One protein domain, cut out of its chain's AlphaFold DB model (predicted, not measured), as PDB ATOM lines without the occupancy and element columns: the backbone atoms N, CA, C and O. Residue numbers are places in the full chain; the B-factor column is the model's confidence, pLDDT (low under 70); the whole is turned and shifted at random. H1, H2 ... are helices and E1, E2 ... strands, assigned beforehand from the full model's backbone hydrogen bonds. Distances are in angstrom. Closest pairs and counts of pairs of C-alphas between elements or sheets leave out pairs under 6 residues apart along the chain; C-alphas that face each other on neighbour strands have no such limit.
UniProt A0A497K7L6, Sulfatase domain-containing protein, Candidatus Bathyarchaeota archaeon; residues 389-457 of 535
ATOM      1  N   ILE A 389     -32.260 -14.755   1.395       90.56
ATOM      2  CA  ILE A 389     -31.982 -14.266   0.041       90.56
ATOM      3  C   ILE A 389     -31.176 -15.331  -0.689       90.56
ATOM      4  O   ILE A 389     -30.220 -15.866  -0.136       90.56
ATOM      5  N   THR A 390     -31.541 -15.627  -1.931       95.69
ATOM      6  CA  THR A 390     -30.815 -16.610  -2.742       95.69
ATOM      7  C   THR A 390     -29.888 -15.902  -3.713       95.69
ATOM      8  O   THR A 390     -30.315 -14.991  -4.422       95.69
ATOM      9  N   ILE A 391     -28.621 -16.314  -3.738       97.31
ATOM     10  CA  ILE A 391     -27.638 -15.898  -4.739       97.31
ATOM     11  C   ILE A 391     -27.199 -17.117  -5.547       97.31
ATOM     12  O   ILE A 391     -26.816 -18.141  -4.985       97.31
ATOM     13  N   THR A 392     -27.245 -16.991  -6.868       97.81
ATOM     14  CA  THR A 392     -27.028 -18.092  -7.806       97.81
ATOM     15  C   THR A 392     -25.984 -17.702  -8.846       97.81
ATOM     16  O   THR A 392     -26.169 -16.740  -9.584       97.81
ATOM     17  N   SER A 393     -24.890 -18.453  -8.918       96.31
ATOM     18  CA  SER A 393     -23.905 -18.414 -10.007       96.31
ATOM     19  C   SER A 393     -24.218 -19.489 -11.060       96.31
ATOM     20  O   SER A 393     -25.272 -20.121 -11.015       96.31
ATOM     21  N   LYS A 394     -23.316 -19.724 -12.025       93.75
ATOM     22  CA  LYS A 394     -23.494 -20.826 -12.988       93.75
ATOM     23  C   LYS A 394     -23.410 -22.209 -12.335       93.75
ATOM     24  O   LYS A 394     -24.085 -23.121 -12.788       93.75
ATOM     25  N   GLU A 395     -22.588 -22.361 -11.301       95.38
ATOM     26  CA  GLU A 395     -22.310 -23.668 -10.692       95.38
ATOM     27  C   GLU A 395     -23.024 -23.850  -9.347       95.38
ATOM     28  O   GLU A 395     -23.516 -24.936  -9.041       95.38
ATOM     29  N   TRP A 396     -23.115 -22.780  -8.559       97.69
ATOM     30  CA  TRP A 396     -23.527 -22.830  -7.159       97.69
ATOM     31  C   TRP A 396     -24.689 -21.901  -6.866       97.69
ATOM     32  O   TRP A 396     -24.723 -20.775  -7.369       97.69
ATOM     33  N   THR A 397     -25.567 -22.327  -5.964       98.00
ATOM     34  CA  THR A 397     -26.587 -21.475  -5.354       98.00
ATOM     35  C   THR A 397     -26.508 -21.548  -3.834       98.00
ATOM     36  O   THR A 397     -26.367 -22.629  -3.260       98.00
ATOM     37  N   LEU A 398     -26.568 -20.383  -3.193       97.75
ATOM     38  CA  LEU A 398     -26.625 -20.227  -1.746       97.75
ATOM     39  C   LEU A 398     -27.971 -19.607  -1.380       97.75
ATOM     40  O   LEU A 398     -28.226 -18.443  -1.698       97.75
ATOM     41  N   ILE A 399     -28.786 -20.353  -0.637       95.69
ATOM     42  CA  ILE A 399     -29.928 -19.812   0.097       95.69
ATOM     43  C   ILE A 399     -29.361 -19.222   1.389       95.69
ATOM     44  O   ILE A 399     -29.101 -19.919   2.369       95.69
ATOM     45  N   CYS A 400     -29.082 -17.922   1.359       91.94
ATOM     46  CA  CYS A 400     -28.434 -17.212   2.445       91.94
ATOM     47  C   CYS A 400     -29.478 -16.795   3.476       91.94
ATOM     48  O   CYS A 400     -30.278 -15.887   3.243       91.94
ATOM     49  N   HIS A 401     -29.466 -17.456   4.627       87.50
ATOM     50  CA  HIS A 401     -30.275 -17.081   5.771       87.50
ATOM     51  C   HIS A 401     -29.463 -16.157   6.712       87.50
ATOM     52  O   HIS A 401     -28.241 -16.319   6.833       87.50
ATOM     53  N   PRO A 402     -30.100 -15.172   7.387       77.69
ATOM     54  CA  PRO A 402     -29.419 -14.323   8.373       77.69
ATOM     55  C   PRO A 402     -28.744 -15.122   9.496       77.69
ATOM     56  O   PRO A 402     -27.633 -14.802   9.901       77.69
ATOM     57  N   ASP A 403     -29.407 -16.187   9.949       78.44
ATOM     58  CA  ASP A 403     -28.821 -17.240  10.788       78.44
ATOM     59  C   ASP A 403     -28.038 -18.233   9.903       78.44
ATOM     60  O   ASP A 403     -28.681 -18.963   9.141       78.44
ATOM     61  N   PRO A 404     -26.692 -18.274   9.965       76.81
ATOM     62  CA  PRO A 404     -25.876 -19.119   9.091       76.81
ATOM     63  C   PRO A 404     -26.125 -20.611   9.257       76.81
ATOM     64  O   PRO A 404     -25.953 -21.345   8.289       76.81
ATOM     65  N   GLU A 405     -26.552 -21.052  10.444       80.50
ATOM     66  CA  GLU A 405     -26.864 -22.463  10.718       80.50
ATOM     67  C   GLU A 405     -28.094 -22.935   9.918       80.50
ATOM     68  O   GLU A 405     -28.353 -24.129   9.809       80.50
ATOM     69  N   ARG A 406     -28.850 -21.997   9.329       85.81
ATOM     70  CA  ARG A 406     -30.011 -22.255   8.469       85.81
ATOM     71  C   ARG A 406     -29.755 -21.961   6.990       85.81
ATOM     72  O   ARG A 406     -30.689 -22.089   6.201       85.81
ATOM     73  N   SER A 407     -28.553 -21.516   6.624       92.06
ATOM     74  CA  SER A 407     -28.184 -21.331   5.219       92.06
ATOM     75  C   SER A 407     -27.970 -22.680   4.536       92.06
ATOM     76  O   SER A 407     -27.559 -23.654   5.167       92.06
ATOM     77  N   GLU A 408     -28.201 -22.722   3.229       96.31
ATOM     78  CA  GLU A 408     -28.082 -23.948   2.435       96.31
ATOM     79  C   GLU A 408     -27.323 -23.672   1.138       96.31
ATOM     80  O   GLU A 408     -27.545 -22.643   0.495       96.31
ATOM     81  N   LEU A 409     -26.418 -24.576   0.762       97.88
ATOM     82  CA  LEU A 409     -25.566 -24.464  -0.421       97.88
ATOM     83  C   LEU A 409     -25.763 -25.684  -1.323       97.88
ATOM     84  O   LEU A 409     -25.693 -26.813  -0.846       97.88
ATOM     85  N   TYR A 410     -25.934 -25.463  -2.626       98.25
ATOM     86  CA  TYR A 410     -26.154 -26.537  -3.600       98.25
ATOM     87  C   TYR A 410     -25.358 -26.324  -4.889       98.25
ATOM     88  O   TYR A 410     -25.121 -25.183  -5.299       98.25
ATOM     89  N   ARG A 411     -25.004 -27.429  -5.561       97.12
ATOM     90  CA  ARG A 411     -24.471 -27.435  -6.937       97.12
ATOM     91  C   ARG A 411     -25.608 -27.647  -7.924       97.12
ATOM     92  O   ARG A 411     -26.208 -28.713  -7.936       97.12
ATOM     93  N   ILE A 412     -25.889 -26.665  -8.771       91.25
ATOM     94  CA  ILE A 412     -27.148 -26.607  -9.542       91.25
ATOM     95  C   ILE A 412     -27.240 -27.708 -10.602       91.25
ATOM     96  O   ILE A 412     -28.295 -28.308 -10.778       91.25
ATOM     97  N   ASP A 413     -26.144 -27.992 -11.302       89.31
ATOM     98  CA  ASP A 413     -26.170 -28.956 -12.411       89.31
ATOM     99  C   ASP A 413     -26.105 -30.414 -11.933       89.31
ATOM    100  O   ASP A 413     -26.570 -31.317 -12.627       89.31
ATOM    101  N   GLU A 414     -25.545 -30.649 -10.744       94.44
ATOM    102  CA  GLU A 414     -25.443 -31.981 -10.131       94.44
ATOM    103  C   GLU A 414     -26.642 -32.299  -9.230       94.44
ATOM    104  O   GLU A 414     -27.044 -33.458  -9.126       94.44
ATOM    105  N   ASP A 415     -27.233 -31.271  -8.620       95.19
ATOM    106  CA  ASP A 415     -28.384 -31.350  -7.727       95.19
ATOM    107  C   ASP A 415     -29.440 -30.281  -8.086       95.19
ATOM    108  O   ASP A 415     -29.693 -29.346  -7.319       95.19
ATOM    109  N   PRO A 416     -30.103 -30.403  -9.254       90.12
ATOM    110  CA  PRO A 416     -31.105 -29.432  -9.709       90.12
ATOM    111  C   PRO A 416     -32.363 -29.390  -8.830       90.12
ATOM    112  O   PRO A 416     -33.168 -28.468  -8.946       90.12
ATOM    113  N   LYS A 417     -32.552 -30.395  -7.966       92.50
ATOM    114  CA  LYS A 417     -33.644 -30.453  -6.987       92.50
ATOM    115  C   LYS A 417     -33.250 -29.912  -5.617       92.50
ATOM    116  O   LYS A 417     -34.126 -29.798  -4.768       92.50
ATOM    117  N   GLN A 418     -31.974 -29.590  -5.407       96.25
ATOM    118  CA  GLN A 418     -31.438 -29.070  -4.151       96.25
ATOM    119  C   GLN A 418     -31.713 -29.997  -2.949       96.25
ATOM    120  O   GLN A 418     -32.084 -29.557  -1.861       96.25
ATOM    121  N   GLU A 419     -31.573 -31.309  -3.142       95.56
ATOM    122  CA  GLU A 419     -31.826 -32.317  -2.105       95.56
ATOM    123  C   GLU A 419     -30.602 -32.571  -1.202       95.56
ATOM    124  O   GLU A 419     -30.758 -33.121  -0.109       95.56
ATOM    125  N   ASN A 420     -29.399 -32.154  -1.614       96.56
ATOM    126  CA  ASN A 420     -28.144 -32.396  -0.905       96.56
ATOM    127  C   ASN A 420     -27.434 -31.083  -0.534       96.56
ATOM    128  O   ASN A 420     -26.680 -30.521  -1.327       96.56
ATOM    129  N   ASN A 421     -27.663 -30.603   0.692       96.88
ATOM    130  CA  ASN A 421     -27.024 -29.393   1.211       96.88
ATOM    131  C   ASN A 421     -25.524 -29.629   1.464       96.88
ATOM    132  O   ASN A 421     -25.173 -30.460   2.293       96.88
ATOM    133  N   LEU A 422     -24.672 -28.860   0.784       97.31
ATOM    134  CA  LEU A 422     -23.209 -28.962   0.802       97.31
ATOM    135  C   LEU A 422     -22.522 -27.882   1.658       97.31
ATOM    136  O   LEU A 422     -21.325 -27.628   1.508       97.31
ATOM    137  N   ILE A 423     -23.269 -27.156   2.495       96.06
ATOM    138  CA  ILE A 423     -22.720 -25.992   3.208       96.06
ATOM    139  C   ILE A 423     -21.624 -26.366   4.220       96.06
ATOM    140  O   ILE A 423     -20.713 -25.566   4.449       96.06
ATOM    141  N   GLU A 424     -21.694 -27.565   4.808       95.94
ATOM    142  CA  GLU A 424     -20.693 -28.061   5.761       95.94
ATOM    143  C   GLU A 424     -19.428 -28.556   5.048       95.94
ATOM    144  O   GLU A 424     -18.316 -28.364   5.549       95.94
ATOM    145  N   GLU A 425     -19.583 -29.151   3.863       97.12
ATOM    146  CA  GLU A 425     -18.494 -29.650   3.026       97.12
ATOM    147  C   GLU A 425     -17.750 -28.521   2.302       97.12
ATOM    148  O   GLU A 425     -16.523 -28.561   2.201       97.12
ATOM    149  N   GLU A 426     -18.472 -27.491   1.845       96.81
ATOM    150  CA  GLU A 426     -17.943 -26.400   1.015       96.81
ATOM    151  C   GLU A 426     -18.129 -24.997   1.644       96.81
ATOM    152  O   GLU A 426     -18.592 -24.049   0.994       96.81
ATOM    153  N   PRO A 427     -17.701 -24.776   2.906       95.00
ATOM    154  CA  PRO A 427     -17.956 -23.525   3.623       95.00
ATOM    155  C   PRO A 427     -17.227 -22.324   3.007       95.00
ATOM    156  O   PRO A 427     -17.615 -21.174   3.223       95.00
ATOM    157  N   LYS A 428     -16.151 -22.547   2.241       96.12
ATOM    158  CA  LYS A 428     -15.443 -21.467   1.535       96.12
ATOM    159  C   LYS A 428     -16.308 -20.872   0.427       96.12
ATOM    160  O   LYS A 428     -16.436 -19.653   0.375       96.12
ATOM    161  N   ILE A 429     -16.955 -21.722  -0.372       96.69
ATOM    162  CA  ILE A 429     -17.847 -21.299  -1.458       96.69
ATOM    163  C   ILE A 429     -19.061 -20.559  -0.893       96.69
ATOM    164  O   ILE A 429     -19.393 -19.470  -1.361       96.69
ATOM    165  N   ALA A 430     -19.670 -21.079   0.179       95.00
ATOM    166  CA  ALA A 430     -20.764 -20.386   0.862       95.00
ATOM    167  C   ALA A 430     -20.355 -18.980   1.342       95.00
ATOM    168  O   ALA A 430     -21.104 -18.018   1.176       95.00
ATOM    169  N   ASN A 431     -19.152 -18.834   1.903       93.00
ATOM    170  CA  ASN A 431     -18.642 -17.537   2.348       93.00
ATOM    171  C   ASN A 431     -18.341 -16.575   1.190       93.00
ATOM    172  O   ASN A 431     -18.571 -15.373   1.324       93.00
ATOM    173  N   GLU A 432     -17.837 -17.076   0.062       95.56
ATOM    174  CA  GLU A 432     -17.606 -16.278  -1.148       95.56
ATOM    175  C   GLU A 432     -18.922 -15.754  -1.730       95.56
ATOM    176  O   GLU A 432     -19.058 -14.549  -1.939       95.56
ATOM    177  N   LEU A 433     -19.927 -16.622  -1.879       96.31
ATOM    178  CA  LEU A 433     -21.261 -16.231  -2.339       96.31
ATOM    179  C   LEU A 433     -21.950 -15.265  -1.368       96.31
ATOM    180  O   LEU A 433     -22.560 -14.289  -1.799       96.31
ATOM    181  N   ARG A 434     -21.813 -15.471  -0.052       94.12
ATOM    182  CA  ARG A 434     -22.337 -14.535   0.957       94.12
ATOM    183  C   ARG A 434     -21.710 -13.146   0.814       94.12
ATOM    184  O   ARG A 434     -22.426 -12.150   0.894       94.12
ATOM    185  N   ARG A 435     -20.393 -13.062   0.597       93.56
ATOM    186  CA  ARG A 435     -19.704 -11.781   0.359       93.56
ATOM    187  C   ARG A 435     -20.189 -11.125  -0.928       93.56
ATOM    188  O   ARG A 435     -20.587  -9.969  -0.873       93.56
ATOM    189  N   ALA A 436     -20.259 -11.878  -2.026       95.31
ATOM    190  CA  ALA A 436     -20.777 -11.380  -3.301       95.31
ATOM    191  C   ALA A 436     -22.212 -10.841  -3.175       95.31
ATOM    192  O   ALA A 436     -22.529  -9.787  -3.721       95.31
ATOM    193  N   LEU A 437     -23.068 -11.517  -2.398       93.44
ATOM    194  CA  LEU A 437     -24.411 -11.035  -2.086       93.44
ATOM    195  C   LEU A 437     -24.369  -9.702  -1.328       93.44
ATOM    196  O   LEU A 437     -25.046  -8.756  -1.717       93.44
ATOM    197  N   ILE A 438     -23.587  -9.615  -0.250       91.62
ATOM    198  CA  ILE A 438     -23.471  -8.396   0.565       91.62
ATOM    199  C   ILE A 438     -22.945  -7.219  -0.267       91.62
ATOM    200  O   ILE A 438     -23.460  -6.107  -0.131       91.62
ATOM    201  N   ASP A 439     -21.952  -7.464  -1.120       92.75
ATOM    202  CA  ASP A 439     -21.365  -6.456  -2.000       92.75
ATOM    203  C   ASP A 439     -22.396  -5.971  -3.027       92.75
ATOM    204  O   ASP A 439     -22.617  -4.765  -3.140       92.75
ATOM    205  N   LEU A 440     -23.134  -6.887  -3.669       91.19
ATOM    206  CA  LEU A 440     -24.214  -6.524  -4.590       91.19
ATOM    207  C   LEU A 440     -25.312  -5.707  -3.895       91.19
ATOM    208  O   LEU A 440     -25.768  -4.697  -4.427       91.19
ATOM    209  N   LEU A 441     -25.744  -6.108  -2.696       89.25
ATOM    210  CA  LEU A 441     -26.740  -5.347  -1.938       89.25
ATOM    211  C   LEU A 441     -26.240  -3.928  -1.633       89.25
ATOM    212  O   LEU A 441     -27.017  -2.973  -1.726       89.25
ATOM    213  N   ALA A 442     -24.962  -3.770  -1.293       90.12
ATOM    214  CA  ALA A 442     -24.368  -2.459  -1.062       90.12
ATOM    215  C   ALA A 442     -24.318  -1.615  -2.350       90.12
ATOM    216  O   ALA A 442     -24.674  -0.436  -2.310       90.12
ATOM    217  N   GLU A 443     -23.952  -2.213  -3.487       89.81
ATOM    218  CA  GLU A 443     -23.951  -1.560  -4.806       89.81
ATOM    219  C   GLU A 443     -25.350  -1.096  -5.234       89.81
ATOM    220  O   GLU A 443     -25.501  -0.006  -5.785       89.81
ATOM    221  N   LEU A 444     -26.385  -1.877  -4.913       87.62
ATOM    222  CA  LEU A 444     -27.789  -1.533  -5.164       87.62
ATOM    223  C   LEU A 444     -28.343  -0.464  -4.201       87.62
ATOM    224  O   LEU A 444     -29.521  -0.113  -4.278       87.62
ATOM    225  N   GLY A 445     -27.521   0.061  -3.285       86.25
ATOM    226  CA  GLY A 445     -27.933   1.087  -2.327       86.25
ATOM    227  C   GLY A 445     -28.897   0.573  -1.254       86.25
ATOM    228  O   GLY A 445     -29.665   1.356  -0.689       86.25
ATOM    229  N   THR A 446     -28.877  -0.733  -0.966       85.44
ATOM    230  CA  THR A 446     -29.698  -1.336   0.094       85.44
ATOM    231  C   THR A 446     -29.355  -0.690   1.438       85.44
ATOM    232  O   THR A 446     -28.182  -0.523   1.775       85.44
ATOM    233  N   LYS A 447     -30.364  -0.328   2.243       82.06
ATOM    234  CA  LYS A 447     -30.099   0.272   3.563       82.06
ATOM    235  C   LYS A 447     -29.338  -0.717   4.444       82.06
ATOM    236  O   LYS A 447     -29.675  -1.900   4.477       82.06
ATOM    237  N   SER A 448     -28.390  -0.214   5.233       81.81
ATOM    238  CA  SER A 448     -27.545  -1.043   6.100       81.81
ATOM    239  C   SER A 448     -28.354  -1.963   7.014       81.81
ATOM    240  O   SER A 448     -27.988  -3.118   7.166       81.81
ATOM    241  N   GLU A 449     -29.495  -1.507   7.539       77.56
ATOM    242  CA  GLU A 449     -30.397  -2.305   8.393       77.56
ATOM    243  C   GLU A 449     -30.855  -3.640   7.768       77.56
ATOM    244  O   GLU A 449     -31.178  -4.568   8.503       77.56
ATOM    245  N   TRP A 450     -30.840  -3.758   6.435       76.69
ATOM    246  CA  TRP A 450     -31.200  -4.977   5.699       76.69
ATOM    247  C   TRP A 450     -29.997  -5.827   5.298       76.69
ATOM    248  O   TRP A 450     -30.148  -7.020   5.061       76.69
ATOM    249  N   ILE A 451     -28.806  -5.231   5.251       80.81
ATOM    250  CA  ILE A 451     -27.551  -5.936   4.965       80.81
ATOM    251  C   ILE A 451     -26.958  -6.519   6.257       80.81
ATOM    252  O   ILE A 451     -26.451  -7.639   6.260       80.81
ATOM    253  N   GLU A 452     -27.032  -5.773   7.364       82.06
ATOM    254  CA  GLU A 452     -26.438  -6.142   8.654       82.06
ATOM    255  C   GLU A 452     -26.864  -7.526   9.172       82.06
ATOM    256  O   GLU A 452     -25.984  -8.240   9.651       82.06
ATOM    257  N   PRO A 453     -28.127  -7.987   9.039       79.94
ATOM    258  CA  PRO A 453     -28.498  -9.340   9.457       79.94
ATOM    259  C   PRO A 453     -27.661 -10.443   8.794       79.94
ATOM    260  O   PRO A 453     -27.361 -11.445   9.439       79.94
ATOM    261  N   PHE A 454     -27.232 -10.247   7.541       81.31
ATOM    262  CA  PHE A 454     -26.395 -11.203   6.806       81.31
ATOM    263  C   PHE A 454     -24.895 -11.068   7.124       81.31
ATOM    264  O   PHE A 454     -24.151 -12.029   6.921       81.31
ATOM    265  N   ARG A 455     -24.458  -9.901   7.631       79.62
ATOM    266  CA  ARG A 455     -23.079  -9.619   8.087       79.62
ATOM    267  C   ARG A 455     -22.812 -10.097   9.507       79.62
ATOM    268  O   ARG A 455     -21.757 -10.653   9.782       79.62
ATOM    269  N   LEU A 456     -23.746  -9.803  10.407       64.94
ATOM    270  CA  LEU A 456     -23.630 -10.061  11.839       64.94
ATOM    271  C   LEU A 456     -23.991 -11.496  12.205       64.94
ATOM    272  O   LEU A 456     -23.854 -11.856  13.373       64.94
ATOM    273  N   GLU A 457     -24.465 -12.280  11.230       60.97
ATOM    274  CA  GLU A 457     -24.845 -13.675  11.428       60.97
ATOM    275  C   GLU A 457     -25.803 -13.808  12.616       60.97
ATOM    276  O   GLU A 457     -25.587 -14.569  13.562       60.97
TER     277      GLU A 457
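Overview. This is residues 389 to 457 of the 535 residues of the protein "Sulfatase domain-containing protein" of Candidatus Bathyarchaeota archaeon (UniProt A0A497K7L6). A small three-stranded antiparallel sheet has one long helix, H1, crossing one face and running on past E1; H2 folds back beside H1's far end. The 69 printed residues run E1, E2, E3, H1, H2, mixed in class. The whole is compact, radius of gyration of the C-alphas 12.0 A, spanning 35 by 23 by 19 A.

Arrangement. Start at E1, residues 389 to 392, a hairpin with E2, residues 396 to 400; N 391 and O 398 are 3.0 A apart. E2 and E3, residues 408 to 411, form the next hairpin, with N 399 and O 408 2.8 A apart, completing a meander, each strand the antiparallel neighbour of the one before. H1, residues 427 to 443, is on the sheet at a height of 9.0 A, across the strands, at 71 degrees to E1 on the local plane; two layers. Its closest C-alphas to E2 are Ala 430 and Leu 398, 6.4 A. H2, residues 448 to 455, and H1 form a helical hairpin: they touch, closest C-alphas Ile 451 and Ile 438, 6.5 A, at a shallow tilt of 8 degrees, opposite ways. Every O i to N i+4 pair is within hydrogen-bond range in H1, 2 of 4 in H2.

Along the chain. Find C-alpha 389 at (-31.982, -14.266, 0.041). H1 runs 24.3 A from C-alpha 427 at (-17.956, -23.525, 3.623) to C-alpha 443 at (-23.951, -1.560, -4.806); H2 ends with C-alpha 455 at (-23.079, -9.619, 8.087).

Size, cuts and confidence. The printed part has no cut. Residues 412 to 426 make the long link. Residues 456 to 457 are under pLDDT 70.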